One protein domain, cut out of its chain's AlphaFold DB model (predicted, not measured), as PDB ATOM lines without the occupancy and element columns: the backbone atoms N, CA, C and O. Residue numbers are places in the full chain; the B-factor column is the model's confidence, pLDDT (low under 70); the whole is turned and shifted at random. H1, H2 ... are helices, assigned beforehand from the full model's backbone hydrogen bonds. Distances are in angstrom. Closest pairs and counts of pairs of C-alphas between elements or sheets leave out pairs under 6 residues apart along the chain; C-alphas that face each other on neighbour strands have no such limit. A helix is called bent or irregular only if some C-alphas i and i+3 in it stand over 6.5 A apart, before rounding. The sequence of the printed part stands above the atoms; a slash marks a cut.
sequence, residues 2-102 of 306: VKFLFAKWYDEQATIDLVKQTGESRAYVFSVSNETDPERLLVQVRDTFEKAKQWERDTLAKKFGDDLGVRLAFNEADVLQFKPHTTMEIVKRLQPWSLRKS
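What this domain is: This is residues 2 to 102 of the 306 residues of the protein "N-6 DNA methylase" of Sphaerospermopsis reniformis (UniProt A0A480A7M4). The longest helix, H2, is crossed near its middle by H1, which meets it with its first half and runs on well past it to one side, as a lopsided cross. The short helix H3 packs on the first turns of H2, on the same side of H2 as H1, and the long link of residues 65 to 83 folds back from the far end of H2 to reach it. The printed part has 101 residues with three named helices, in the order H1, H2, H3, and no named strand; the class is all helix, with 59 residues in the helices. It is compact, with a radius of gyration of the C-alphas of 14.3 A, and the C-alphas span 44 by 34 by 23 A along their three main axes.

Where its parts are: H2, residues 38 to 64, has 27 residues and measures 38.3 A from first to last C-alpha. It begins at C-alpha 38 at (54.917, -1.952, -9.833) and ends at C-alpha 64 at (27.790, -20.329, 10.032), with x falling and z rising between these two points. H1, residues 2 to 22, has 21 residues and measures 30.0 A. Its first C-alpha, that of Val 2, is at (35.237, -3.664, -5.406), and that of Thr 22 is at (50.812, -7.484, 19.893). H3, residues 84 to 94, has 11 residues and measures 15.4 A, ending with Leu 94, whose C-alpha is at (43.580, 5.239, -2.350). Residues 95 to 102 follow H3 and close the printed part.

How they stand to each other: H2 touches both of the other helices. H1 and H2 touch, with 14 pairs of C-alphas within 8 A; the closest C-alphas are those of Ala 7 and Phe 49, 4.5 A apart. H1 touches H2 with residues 3 to 11 alone, and H2 touches H1 with residues 45 to 52 alone. The lines of H1 and H2 stand at 73 degrees, about perpendicular, but only just. Their centres are 9.4 A apart. H2 and H3 touch, with 11 pairs of C-alphas within 8 A; the closest are those of Pro 38 and Pro 84, 4.9 A apart. Here H2 takes part with residues 38 to 42 alone. H2 and H3 run the same way at a steep tilt of 62 degrees, and their centres are 18.2 A apart. H1 and H3 are near each other: no pair of their C-alphas is within 8 A, but 8 pairs are within 10 A. In H1 and H3 every O i to N i+4 pair is within hydrogen-bond range, and in H2 21 of 23 are. No helix is bent or irregular.

The domain as a whole: The two C-alphas farthest apart are those of Asn 34 and Asp 67, at 44.7 A. The C-alphas of the first and last printed residues, Val 2 and Ser 102, are 16.1 A apart. Both links are long. The link from H1 to H2, residues 23 to 37, has 15 residues, whose C-alphas lie 8 to 22 A from the mean of the C-alphas. The link from H2 to H3, residues 65 to 83, has 19 residues, whose C-alphas lie 11 to 23 A from that mean. The printed part runs from residue 2 to residue 102 of a full chain of 306 residues and has no cut. The mean pLDDT of the printed part of this model is 91.8, and no printed residue is under 70.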
ATOM      1  N   VAL A   2      35.672  -3.108  -6.713       84.56
ATOM      2  CA  VAL A   2      35.237  -3.664  -5.406       84.56
ATOM      3  C   VAL A   2      36.283  -4.600  -4.771       84.56
ATOM      4  O   VAL A   2      36.604  -4.435  -3.601       84.56
ATOM      5  N   LYS A   3      36.913  -5.486  -5.560       89.88
ATOM      6  CA  LYS A   3      38.031  -6.347  -5.113       89.88
ATOM      7  C   LYS A   3      39.208  -5.564  -4.500       89.88
ATOM      8  O   LYS A   3      39.768  -5.982  -3.495       89.88
ATOM      9  N   PHE A   4      39.556  -4.405  -5.069       89.94
ATOM     10  CA  PHE A   4      40.611  -3.526  -4.546       89.94
ATOM     11  C   PHE A   4      40.211  -2.864  -3.233       89.94
ATOM     12  O   PHE A   4      41.020  -2.807  -2.315       89.94
ATOM     13  N   LEU A   5      38.975  -2.364  -3.146       89.50
ATOM     14  CA  LEU A   5      38.466  -1.773  -1.911       89.50
ATOM     15  C   LEU A   5      38.455  -2.817  -0.795       89.50
ATOM     16  O   LEU A   5      38.877  -2.515   0.313       89.50
ATOM     17  N   PHE A   6      38.028  -4.045  -1.101       92.31
ATOM     18  CA  PHE A   6      38.033  -5.162  -0.159       92.31
ATOM     19  C   PHE A   6      39.446  -5.492   0.338       92.31
ATOM     20  O   PHE A   6      39.676  -5.499   1.544       92.31
ATOM     21  N   ALA A   7      40.413  -5.646  -0.572       95.06
ATOM     22  CA  ALA A   7      41.812  -5.872  -0.209       95.06
ATOM     23  C   ALA A   7      42.400  -4.717   0.622       95.06
ATOM     24  O   ALA A   7      43.070  -4.959   1.621       95.06
ATOM     25  N   LYS A   8      42.115  -3.462   0.256       93.69
ATOM     26  CA  LYS A   8      42.572  -2.285   1.009       93.69
ATOM     27  C   LYS A   8      41.980  -2.240   2.412       93.69
ATOM     28  O   LYS A   8      42.692  -1.982   3.376       93.69
ATOM     29  N   TRP A   9      40.671  -2.448   2.517       93.38
ATOM     30  CA  TRP A   9      39.981  -2.446   3.801       93.38
ATOM     31  C   TRP A   9      40.547  -3.539   4.707       93.38
ATOM     32  O   TRP A   9      40.809  -3.275   5.876       93.38
ATOM     33  N   TYR A  10      40.814  -4.724   4.152       95.38
ATOM     34  CA  TYR A  10      41.466  -5.805   4.881       95.38
ATOM     35  C   TYR A  10      42.896  -5.445   5.303       95.38
ATOM     36  O   TYR A  10      43.269  -5.707   6.441       95.38
ATOM     37  N   ASP A  11      43.689  -4.799   4.443       95.94
ATOM     38  CA  ASP A  11      45.038  -4.344   4.801       95.94
ATOM     39  C   ASP A  11      45.015  -3.420   6.034       95.94
ATOM     40  O   ASP A  11      45.807  -3.581   6.969       95.94
ATOM     41  N   GLU A  12      44.041  -2.506   6.083       94.12
ATOM     42  CA  GLU A  12      43.786  -1.663   7.253       94.12
ATOM     43  C   GLU A  12      43.323  -2.472   8.471       94.12
ATOM     44  O   GLU A  12      43.860  -2.290   9.565       94.12
ATOM     45  N   GLN A  13      42.354  -3.371   8.287       92.56
ATOM     46  CA  GLN A  13      41.778  -4.195   9.349       92.56
ATOM     47  C   GLN A  13      42.829  -5.102   9.998       92.56
ATOM     48  O   GLN A  13      43.004  -5.057  11.210       92.56
ATOM     49  N   ALA A  14      43.599  -5.841   9.204       92.81
ATOM     50  CA  ALA A  14      44.653  -6.722   9.693       92.81
ATOM     51  C   ALA A  14      45.767  -5.955  10.423       92.81
ATOM     52  O   ALA A  14      46.384  -6.483  11.342       92.81
ATOM     53  N   THR A  15      46.029  -4.700  10.040       91.81
ATOM     54  CA  THR A  15      46.976  -3.843  10.769       91.81
ATOM     55  C   THR A  15      46.412  -3.422  12.128       91.81
ATOM     56  O   THR A  15      47.130  -3.457  13.120       91.81
ATOM     57  N   ILE A  16      45.122  -3.073  12.198       89.88
ATOM     58  CA  ILE A  16      44.443  -2.764  13.467       89.88
ATOM     59  C   ILE A  16      44.416  -3.990  14.386       89.88
ATOM     60  O   ILE A  16      44.682  -3.858  15.579       89.88
ATOM     61  N   ASP A  17      44.108  -5.166  13.843       89.50
ATOM     62  CA  ASP A  17      44.045  -6.409  14.613       89.50
ATOM     63  C   ASP A  17      45.419  -6.800  15.163       89.50
ATOM     64  O   ASP A  17      45.517  -7.169  16.332       89.50
ATOM     65  N   LEU A  18      46.487  -6.626  14.374       91.00
ATOM     66  CA  LEU A  18      47.862  -6.835  14.833       91.00
ATOM     67  C   LEU A  18      48.207  -5.909  16.006       91.00
ATOM     68  O   LEU A  18      48.623  -6.390  17.056       91.00
ATOM     69  N   VAL A  19      47.944  -4.604  15.873       90.75
ATOM     70  CA  VAL A  19      48.203  -3.625  16.945       90.75
ATOM     71  C   VAL A  19      47.441  -3.989  18.220       90.75
ATOM     72  O   VAL A  19      47.993  -3.888  19.311       90.75
ATOM     73  N   LYS A  20      46.189  -4.451  18.107       87.50
ATOM     74  CA  LYS A  20      45.398  -4.891  19.267       87.50
ATOM     75  C   LYS A  20      45.970  -6.137  19.947       87.50
ATOM     76  O   LYS A  20      45.826  -6.268  21.156       87.50
ATOM     77  N   GLN A  21      46.564  -7.055  19.187       89.62
ATOM     78  CA  GLN A  21      47.064  -8.334  19.700       89.62
ATOM     79  C   GLN A  21      48.488  -8.242  20.253       89.62
ATOM     80  O   GLN A  21      48.781  -8.862  21.272       89.62
ATOM     81  N   THR A  22      49.372  -7.496  19.588       91.44
ATOM     82  CA  THR A  22      50.812  -7.484  19.893       91.44
ATOM     83  C   THR A  22      51.339  -6.112  20.303       91.44
ATOM     84  O   THR A  22      52.449  -6.017  20.814       91.44
ATOM     85  N   GLY A  23      50.574  -5.038  20.077       88.75
ATOM     86  CA  GLY A  23      51.052  -3.659  20.212       88.75
ATOM     87  C   GLY A  23      51.938  -3.191  19.050       88.75
ATOM     88  O   GLY A  23      52.327  -2.025  19.012       88.75
ATOM     89  N   GLU A  24      52.240  -4.063  18.086       87.62
ATOM     90  CA  GLU A  24      53.106  -3.755  16.949       87.62
ATOM     91  C   GLU A  24      52.298  -3.301  15.730       87.62
ATOM     92  O   GLU A  24      51.211  -3.806  15.446       87.62
ATOM     93  N   SER A  25      52.855  -2.364  14.962       87.06
ATOM     94  CA  SER A  25      52.291  -1.939  13.680       87.06
ATOM     95  C   SER A  25      53.109  -2.499  12.524       87.06
ATOM     96  O   SER A  25      54.334  -2.578  12.594       87.06
ATOM     97  N   ARG A  26      52.437  -2.802  11.412       89.06
ATOM     98  CA  ARG A  26      53.081  -3.144  10.137       89.06
ATOM     99  C   ARG A  26      52.919  -2.021   9.119       89.06
ATOM    100  O   ARG A  26      52.017  -1.194   9.238       89.06
ATOM    101  N   ALA A  27      53.778  -2.010   8.106       88.12
ATOM    102  CA  ALA A  27      53.577  -1.154   6.945       88.12
ATOM    103  C   ALA A  27      52.346  -1.616   6.144       88.12
ATOM    104  O   ALA A  27      52.117  -2.820   5.978       88.12
ATOM    105  N   TYR A  28      51.578  -0.653   5.634       92.25
ATOM    106  CA  TYR A  28      50.467  -0.924   4.726       92.25
ATOM    107  C   TYR A  28      50.994  -1.403   3.373       92.25
ATOM    108  O   TYR A  28      51.910  -0.804   2.808       92.25
ATOM    109  N   VAL A  29      50.377  -2.453   2.831       91.12
ATOM    110  CA  VAL A  29      50.598  -2.881   1.443       91.12
ATOM    111  C   VAL A  29      50.037  -1.837   0.481       91.12
ATOM    112  O   VAL A  29      50.614  -1.576  -0.571       91.12
ATOM    113  N   PHE A  30      48.927  -1.194   0.851       93.44
ATOM    114  CA  PHE A  30      48.311  -0.111   0.086       93.44
ATOM    115  C   PHE A  30      49.027   1.234   0.295       93.44
ATOM    116  O   PHE A  30      48.409   2.238   0.647       93.44
ATOM    117  N   SER A  31      50.335   1.247   0.055       93.19
ATOM    118  CA  SER A  31      51.202   2.418   0.143       93.19
ATOM    119  C   SER A  31      52.241   2.377  -0.977       93.19
ATOM    120  O   SER A  31      52.804   1.323  -1.262       93.19
ATOM    121  N   VAL A  32      52.515   3.521  -1.601       93.69
ATOM    122  CA  VAL A  32      53.534   3.671  -2.646       93.69
ATOM    123  C   VAL A  32      54.511   4.795  -2.310       93.69
ATOM    124  O   VAL A  32      54.138   5.853  -1.802       93.69
ATOM    125  N   SER A  33      55.773   4.565  -2.647       91.25
ATOM    126  CA  SER A  33      56.880   5.520  -2.609       91.25
ATOM    127  C   SER A  33      57.522   5.638  -3.997       91.25
ATOM    128  O   SER A  33      57.196   4.877  -4.909       91.25
ATOM    129  N   ASN A  34      58.472   6.562  -4.160       88.12
ATOM    130  CA  ASN A  34      59.209   6.728  -5.421       88.12
ATOM    131  C   ASN A  34      60.041   5.492  -5.816       88.12
ATOM    132  O   ASN A  34      60.408   5.357  -6.977       88.12
ATOM    133  N   GLU A  35      60.322   4.597  -4.868       91.44
ATOM    134  CA  GLU A  35      61.117   3.377  -5.063       91.44
ATOM    135  C   GLU A  35      60.244   2.122  -5.230       91.44
ATOM    136  O   GLU A  35      60.751   1.003  -5.301       91.44
ATOM    137  N   THR A  36      58.916   2.273  -5.243       93.25
ATOM    138  CA  THR A  36      58.004   1.128  -5.328       93.25
ATOM    139  C   THR A  36      58.027   0.509  -6.721       93.25
ATOM    140  O   THR A  36      57.653   1.149  -7.701       93.25
ATOM    141  N   ASP A  37      58.407  -0.766  -6.792       96.19
ATOM    142  CA  ASP A  37      58.327  -1.563  -8.013       96.19
ATOM    143  C   ASP A  37      56.865  -1.980  -8.313       96.19
ATOM    144  O   ASP A  37      56.224  -2.614  -7.463       96.19
ATOM    145  N   PRO A  38      56.309  -1.649  -9.498       95.81
ATOM    146  CA  PRO A  38      54.917  -1.952  -9.833       95.81
ATOM    147  C   PRO A  38      54.576  -3.449  -9.851       95.81
ATOM    148  O   PRO A  38      53.452  -3.814  -9.499       95.81
ATOM    149  N   GLU A  39      55.507  -4.309 -10.274       96.62
ATOM    150  CA  GLU A  39      55.286  -5.762 -10.351       96.62
ATOM    151  C   GLU A  39      55.198  -6.361  -8.945       96.62
ATOM    152  O   GLU A  39      54.242  -7.067  -8.611       96.62
ATOM    153  N   ARG A  40      56.141  -5.994  -8.071       95.81
ATOM    154  CA  ARG A  40      56.134  -6.383  -6.660       95.81
ATOM    155  C   ARG A  40      54.868  -5.910  -5.951       95.81
ATOM    156  O   ARG A  40      54.253  -6.700  -5.235       95.81
ATOM    157  N   LEU A  41      54.452  -4.661  -6.168       96.12
ATOM    158  CA  LEU A  41      53.221  -4.130  -5.579       96.12
ATOM    159  C   LEU A  41      51.992  -4.930  -6.027       96.12
ATOM    160  O   LEU A  41      51.144  -5.266  -5.202       96.12
ATOM    161  N   LEU A  42      51.894  -5.275  -7.316       96.19
ATOM    162  CA  LEU A  42      50.797  -6.097  -7.827       96.19
ATOM    163  C   LEU A  42      50.743  -7.467  -7.139       96.19
ATOM    164  O   LEU A  42      49.656  -7.917  -6.768       96.19
ATOM    165  N   VAL A  43      51.892  -8.117  -6.937       96.31
ATOM    166  CA  VAL A  43      51.970  -9.391  -6.205       96.31
ATOM    167  C   VAL A  43      51.478  -9.224  -4.766       96.31
ATOM    168  O   VAL A  43      50.636 -10.002  -4.322       96.31
ATOM    169  N   GLN A  44      51.924  -8.183  -4.056       96.06
ATOM    170  CA  GLN A  44      51.505  -7.929  -2.673       96.06
ATOM    171  C   GLN A  44      50.007  -7.615  -2.559       96.06
ATOM    172  O   GLN A  44      49.337  -8.104  -1.651       96.06
ATOM    173  N   VAL A  45      49.450  -6.833  -3.488       96.50
ATOM    174  CA  VAL A  45      48.013  -6.523  -3.523       96.50
ATOM    175  C   VAL A  45      47.181  -7.778  -3.803       96.50
ATOM    176  O   VAL A  45      46.128  -7.955  -3.190       96.50
ATOM    177  N   ARG A  46      47.640  -8.666  -4.697       96.19
ATOM    178  CA  ARG A  46      46.981  -9.958  -4.954       96.19
ATOM    179  C   ARG A  46      46.991 -10.852  -3.720       96.19
ATOM    180  O   ARG A  46      45.936 -11.335  -3.333       96.19
ATOM    181  N   ASP A  47      48.144 -11.004  -3.078       96.44
ATOM    182  CA  ASP A  47      48.273 -11.755  -1.825       96.44
ATOM    183  C   ASP A  47      47.371 -11.177  -0.720       96.44
ATOM    184  O   ASP A  47      46.668 -11.904  -0.025       96.44
ATOM    185  N   THR A  48      47.290  -9.848  -0.625       96.88
ATOM    186  CA  THR A  48      46.384  -9.163   0.311       96.88
ATOM    187  C   THR A  48      44.913  -9.468   0.018       96.88
ATOM    188  O   THR A  48      44.130  -9.646   0.946       96.88
ATOM    189  N   PHE A  49      44.518  -9.555  -1.256       96.94
ATOM    190  CA  PHE A  49      43.158  -9.936  -1.639       96.94
ATOM    191  C   PHE A  49      42.838 -11.394  -1.274       96.94
ATOM    192  O   PHE A  49      41.758 -11.663  -0.755       96.94
ATOM    193  N   GLU A  50      43.774 -12.324  -1.481       96.88
ATOM    194  CA  GLU A  50      43.602 -13.722  -1.065       96.88
ATOM    195  C   GLU A  50      43.473 -13.846   0.460       96.88
ATOM    196  O   GLU A  50      42.552 -14.494   0.959       96.88
ATOM    197  N   LYS A  51      44.317 -13.131   1.212       96.38
ATOM    198  CA  LYS A  51      44.217 -13.046   2.676       96.38
ATOM    199  C   LYS A  51      42.895 -12.434   3.141       96.38
ATOM    200  O   LYS A  51      42.329 -12.904   4.123       96.38
ATOM    201  N   ALA A  52      42.366 -11.441   2.422       96.00
ATOM    202  CA  ALA A  52      41.058 -10.860   2.710       96.00
ATOM    203  C   ALA A  52      39.921 -11.884   2.535       96.00
ATOM    204  O   ALA A  52      39.040 -11.965   3.389       96.00
ATOM    205  N   LYS A  53      39.960 -12.700   1.468       95.44
ATOM    206  CA  LYS A  53      38.992 -13.794   1.262       95.44
ATOM    207  C   LYS A  53      39.075 -14.835   2.378       95.44
ATOM    208  O   LYS A  53      38.042 -15.286   2.863       95.44
ATOM    209  N   GLN A  54      40.286 -15.204   2.801       95.31
ATOM    210  CA  GLN A  54      40.461 -16.144   3.910       95.31
ATOM    211  C   GLN A  54      39.935 -15.563   5.227       95.31
ATOM    212  O   GLN A  54      39.175 -16.219   5.929       95.31
ATOM    213  N   TRP A  55      40.255 -14.303   5.522       95.00
ATOM    214  CA  TRP A  55      39.763 -13.618   6.716       95.00
ATOM    215  C   TRP A  55      38.232 -13.524   6.759       95.00
ATOM    216  O   TRP A  55      37.632 -13.706   7.820       95.00
ATOM    217  N   GLU A  56      37.583 -13.265   5.619       94.94
ATOM    218  CA  GLU A  56      36.121 -13.290   5.522       94.94
ATOM    219  C   GLU A  56      35.577 -14.686   5.841       94.94
ATOM    220  O   GLU A  56      34.671 -14.806   6.664       94.94
ATOM    221  N   ARG A  57      36.157 -15.740   5.249       94.75
ATOM    222  CA  ARG A  57      35.773 -17.132   5.535       94.75
ATOM    223  C   ARG A  57      35.879 -17.443   7.019       94.75
ATOM    224  O   ARG A  57      34.896 -17.885   7.601       94.75
ATOM    225  N   ASP A  58      37.018 -17.142   7.633       94.19
ATOM    226  CA  ASP A  58      37.256 -17.398   9.055       94.19
ATOM    227  C   ASP A  58      36.275 -16.612   9.938       94.19
ATOM    228  O   ASP A  58      35.789 -17.109  10.952       94.19
ATOM    229  N   THR A  59      35.944 -15.381   9.543       92.81
ATOM    230  CA  THR A  59      34.978 -14.538  10.257       92.81
ATOM    231  C   THR A  59      33.568 -15.110  10.172       92.81
ATOM    232  O   THR A  59      32.884 -15.203  11.194       92.81
ATOM    233  N   LEU A  60      33.125 -15.514   8.982       93.69
ATOM    234  CA  LEU A  60      31.792 -16.075   8.775       93.69
ATOM    235  C   LEU A  60      31.651 -17.481   9.376       93.69
ATOM    236  O   LEU A  60      30.598 -17.788   9.939       93.69
ATOM    237  N   ALA A  61      32.716 -18.287   9.354       94.38
ATOM    238  CA  ALA A  61      32.759 -19.629   9.937       94.38
ATOM    239  C   ALA A  61      32.420 -19.636  11.433       94.38
ATOM    240  O   ALA A  61      31.760 -20.557  11.908       94.38
ATOM    241  N   LYS A  62      32.779 -18.572  12.170       93.06
ATOM    242  CA  LYS A  62      32.434 -18.419  13.598       93.06
ATOM    243  C   LYS A  62      30.934 -18.524  13.871       93.06
ATOM    244  O   LYS A  62      30.553 -18.962  14.951       93.06
ATOM    245  N   LYS A  63      30.096 -18.104  12.918       90.56
ATOM    246  CA  LYS A  63      28.634 -18.142  13.045       90.56
ATOM    247  C   LYS A  63      28.005 -19.275  12.240       90.56
ATOM    248  O   LYS A  63      27.079 -19.923  12.715       90.56
ATOM    249  N   PHE A  64      28.464 -19.471  11.007       89.88
ATOM    250  CA  PHE A  64      27.790 -20.329  10.032       89.88
ATOM    251  C   PHE A  64      28.470 -21.691   9.825       89.88
ATOM    252  O   PHE A  64      27.943 -22.518   9.084       89.88
ATOM    253  N   GLY A  65      29.609 -21.951  10.476       91.31
ATOM    254  CA  GLY A  65      30.383 -23.175  10.260       91.31
ATOM    255  C   GLY A  65      30.821 -23.302   8.801       91.31
ATOM    256  O   GLY A  65      31.310 -22.337   8.217       91.31
ATOM    257  N   ASP A  66      30.603 -24.476   8.207       86.62
ATOM    258  CA  ASP A  66      31.033 -24.786   6.836       86.62
ATOM    259  C   ASP A  66      30.066 -24.273   5.745       86.62
ATOM    260  O   ASP A  66      30.417 -24.252   4.562       86.62
ATOM    261  N   ASP A  67      28.860 -23.808   6.108       85.06
ATOM    262  CA  ASP A  67      27.856 -23.292   5.160       85.06
ATOM    263  C   ASP A  67      28.133 -21.830   4.759       85.06
ATOM    264  O   ASP A  67      27.409 -20.887   5.096       85.06
ATOM    265  N   LEU A  68      29.246 -21.633   4.050       85.69
ATOM    266  CA  LEU A  68      29.752 -20.309   3.677       85.69
ATOM    267  C   LEU A  68      29.561 -19.972   2.205       85.69
ATOM    268  O   LEU A  68      29.541 -18.794   1.851       85.69
ATOM    269  N   GLY A  69      29.439 -20.972   1.329       78.00
ATOM    270  CA  GLY A  69      29.538 -20.771  -0.122       78.00
ATOM    271  C   GLY A  69      28.574 -19.705  -0.648       78.00
ATOM    272  O   GLY A  69      28.966 -18.812  -1.399       78.00
ATOM    273  N   VAL A  70      27.324 -19.734  -0.182       81.06
ATOM    274  CA  VAL A  70      26.302 -18.752  -0.559       81.06
ATOM    275  C   VAL A  70      26.375 -17.454   0.237       81.06
ATOM    276  O   VAL A  70      25.533 -16.604  -0.001       81.06
ATOM    277  N   ARG A  71      27.331 -17.263   1.150       88.38
ATOM    278  CA  ARG A  71      27.445 -16.091   2.042       88.38
ATOM    279  C   ARG A  71      28.671 -15.222   1.764       88.38
ATOM    280  O   ARG A  71      28.658 -14.050   2.111       88.38
ATOM    281  N   LEU A  72      29.691 -15.769   1.102       91.75
ATOM    282  CA  LEU A  72      30.948 -15.071   0.819       91.75
ATOM    283  C   LEU A  72      30.795 -13.974  -0.237       91.75
ATOM    284  O   LEU A  72      30.091 -14.149  -1.237       91.75
ATOM    285  N   ALA A  73      31.492 -12.857  -0.049       91.19
ATOM    286  CA  ALA A  73      31.588 -11.793  -1.035       91.19
ATOM    287  C   ALA A  73      32.353 -12.221  -2.288       91.19
ATOM    288  O   ALA A  73      32.054 -11.721  -3.366       91.19
ATOM    289  N   PHE A  74      33.323 -13.128  -2.176       90.94
ATOM    290  CA  PHE A  74      34.102 -13.640  -3.306       90.94
ATOM    291  C   PHE A  74      34.377 -15.135  -3.147       90.94
ATOM    292  O   PHE A  74      34.568 -15.628  -2.036       90.94
ATOM    293  N   ASN A  75      34.419 -15.866  -4.260       89.00
ATOM    294  CA  ASN A  75      34.752 -17.292  -4.254       89.00
ATOM    295  C   ASN A  75      36.258 -17.529  -4.502       89.00
ATOM    296  O   ASN A  75      37.051 -16.595  -4.613       89.00
ATOM    297  N   GLU A  76      36.687 -18.791  -4.560       87.56
ATOM    298  CA  GLU A  76      38.099 -19.135  -4.808       87.56
ATOM    299  C   GLU A  76      38.577 -18.743  -6.210       87.56
ATOM    300  O   GLU A  76      39.718 -18.315  -6.360       87.56
ATOM    301  N   ALA A  77      37.701 -18.818  -7.215       89.56
ATOM    302  CA  ALA A  77      38.022 -18.463  -8.595       89.56
ATOM    303  C   ALA A  77      38.150 -16.943  -8.810       89.56
ATOM    304  O   ALA A  77      38.728 -16.495  -9.803       89.56
ATOM    305  N   ASP A  78      37.626 -16.129  -7.890       90.69
ATOM    306  CA  ASP A  78      37.798 -14.689  -7.937       90.69
ATOM    307  C   ASP A  78      39.258 -14.309  -7.714       90.69
ATOM    308  O   ASP A  78      39.798 -14.460  -6.623       90.69
ATOM    309  N   VAL A  79      39.862 -13.717  -8.742       90.06
ATOM    310  CA  VAL A  79      41.232 -13.193  -8.701       90.06
ATOM    311  C   VAL A  79      41.274 -11.701  -9.028       90.06
ATOM    312  O   VAL A  79      40.393 -11.166  -9.715       90.06
ATOM    313  N   LEU A  80      42.307 -11.010  -8.536       88.75
ATOM    314  CA  LEU A  80      42.580  -9.606  -8.847       88.75
ATOM    315  C   LEU A  80      43.474  -9.516 -10.098       88.75
ATOM    316  O   LEU A  80      44.682  -9.763 -10.056       88.75
ATOM    317  N   GLN A  81      42.874  -9.167 -11.238       86.88
ATOM    318  CA  GLN A  81      43.552  -9.080 -12.535       86.88
ATOM    319  C   GLN A  81      43.660  -7.630 -13.012       86.88
ATOM    320  O   GLN A  81      42.728  -7.081 -13.590       86.88
ATOM    321  N   PHE A  82      44.815  -7.012 -12.770       87.12
ATOM    322  CA  PHE A  82      45.136  -5.668 -13.244       87.12
ATOM    323  C   PHE A  82      46.583  -5.601 -13.720       87.12
ATOM    324  O   PHE A  82      47.412  -6.423 -13.329       87.12
ATOM    325  N   LYS A  83      46.879  -4.608 -14.565       94.56
ATOM    326  CA  LYS A  83      48.253  -4.313 -14.977       94.56
ATOM    327  C   LYS A  83      49.037  -3.703 -13.800       94.56
ATOM    328  O   LYS A  83      48.433  -2.972 -13.004       94.56
ATOM    329  N   PRO A  84      50.359  -3.926 -13.709       95.69
ATOM    330  CA  PRO A  84      51.202  -3.396 -12.630       95.69
ATOM    331  C   PRO A  84      51.079  -1.876 -12.455       95.69
ATOM    332  O   PRO A  84      50.706  -1.393 -11.388       95.69
ATOM    333  N   HIS A  85      51.256  -1.108 -13.534       94.69
ATOM    334  CA  HIS A  85      51.130   0.354 -13.490       94.69
ATOM    335  C   HIS A  85      49.730   0.831 -13.091       94.69
ATOM    336  O   HIS A  85      49.598   1.767 -12.307       94.69
ATOM    337  N   THR A  86      48.674   0.173 -13.579       94.25
ATOM    338  CA  THR A  86      47.296   0.493 -13.178       94.25
ATOM    339  C   THR A  86      47.086   0.250 -11.684       94.25
ATOM    340  O   THR A  86      46.440   1.051 -11.018       94.25
ATOM    341  N   THR A  87      47.663  -0.826 -11.145       94.94
ATOM    342  CA  THR A  87      47.609  -1.145  -9.713       94.94
ATOM    343  C   THR A  87      48.285  -0.062  -8.885       94.94
ATOM    344  O   THR A  87      47.666   0.466  -7.965       94.94
ATOM    345  N   MET A  88      49.500   0.338  -9.260       95.19
ATOM    346  CA  MET A  88      50.228   1.416  -8.587       95.19
ATOM    347  C   MET A  88      49.447   2.736  -8.593       95.19
ATOM    348  O   MET A  88      49.313   3.385  -7.558       95.19
ATOM    349  N   GLU A  89      48.858   3.097  -9.730       94.75
ATOM    350  CA  GLU A  89      48.040   4.301  -9.882       94.75
ATOM    351  C   GLU A  89      46.756   4.280  -9.035       94.75
ATOM    352  O   GLU A  89      46.335   5.317  -8.508       94.75
ATOM    353  N   ILE A  90      46.125   3.114  -8.878       92.44
ATOM    354  CA  ILE A  90      44.971   2.938  -7.987       92.44
ATOM    355  C   ILE A  90      45.417   3.064  -6.527       92.44
ATOM    356  O   ILE A  90      44.820   3.838  -5.778       92.44
ATOM    357  N   VAL A  91      46.481   2.361  -6.123       94.81
ATOM    358  CA  VAL A  91      47.001   2.409  -4.747       94.81
ATOM    359  C   VAL A  91      47.401   3.836  -4.372       94.81
ATOM    360  O   VAL A  91      46.979   4.321  -3.328       94.81
ATOM    361  N   LYS A  92      48.097   4.561  -5.253       94.44
ATOM    362  CA  LYS A  92      48.490   5.964  -5.040       94.44
ATOM    363  C   LYS A  92      47.305   6.892  -4.757       94.44
ATOM    364  O   LYS A  92      47.426   7.814  -3.957       94.44
ATOM    365  N   ARG A  93      46.159   6.662  -5.403       92.00
ATOM    366  CA  ARG A  93      44.933   7.447  -5.174       92.00
ATOM    367  C   ARG A  93      44.216   7.047  -3.887       92.00
ATOM    368  O   ARG A  93      43.587   7.894  -3.261       92.00
ATOM    369  N   LEU A  94      44.288   5.773  -3.509       89.69
ATOM    370  CA  LEU A  94      43.580   5.239  -2.350       89.69
ATOM    371  C   LEU A  94      44.364   5.373  -1.036       89.69
ATOM    372  O   LEU A  94      43.732   5.487   0.009       89.69
ATOM    373  N   GLN A  95      45.701   5.376  -1.065       92.56
ATOM    374  CA  GLN A  95      46.551   5.409   0.135       92.56
ATOM    375  C   GLN A  95      46.260   6.557   1.125       92.56
ATOM    376  O   GLN A  95      46.375   6.306   2.322       92.56
ATOM    377  N   PRO A  96      45.847   7.783   0.714       91.69
ATOM    378  CA  PRO A  96      45.603   8.865   1.673       91.69
ATOM    379  C   PRO A  96      44.327   8.669   2.500       91.69
ATOM    380  O   PRO A  96      44.121   9.361   3.494       91.69
ATOM    381  N   TRP A  97      43.447   7.755   2.085       89.56
ATOM    382  CA  TRP A  97      42.122   7.574   2.665       89.56
ATOM    383  C   TRP A  97      42.077   6.306   3.513       89.56
ATOM    384  O   TRP A  97      42.447   5.235   3.037       89.56
ATOM    385  N   SER A  98      41.571   6.393   4.744       89.44
ATOM    386  CA  SER A  98      41.297   5.204   5.564       89.44
ATOM    387  C   SER A  98      39.867   4.724   5.345       89.44
ATOM    388  O   SER A  98      38.911   5.415   5.698       89.44
ATOM    389  N   LEU A  99      39.707   3.516   4.807       88.06
ATOM    390  CA  LEU A  99      38.407   2.864   4.673       88.06
ATOM    391  C   LEU A  99      37.859   2.383   6.021       88.06
ATOM    392  O   LEU A  99      36.646   2.257   6.161       88.06
ATOM    393  N   ARG A 100      38.703   2.135   7.029       87.62
ATOM    394  CA  ARG A 100      38.248   1.793   8.386       87.62
ATOM    395  C   ARG A 100      37.648   2.990   9.116       87.62
ATOM    396  O   ARG A 100      36.563   2.854   9.663       87.62
ATOM    397  N   LYS A 101      38.315   4.149   9.073       82.81
ATOM    398  CA  LYS A 101      37.888   5.372   9.783       82.81
ATOM    399  C   LYS A 101      36.834   6.199   9.041       82.81
ATOM    400  O   LYS A 101      36.280   7.129   9.617       82.81
ATOM    401  N   SER A 102      36.575   5.901   7.770       83.69
ATOM    402  CA  SER A 102      35.523   6.575   7.000       83.69
ATOM    403  C   SER A 102      34.127   6.180   7.493       83.69
ATOM    404  O   SER A 102      33.917   5.038   7.904       83.69
TER     405      SER A 102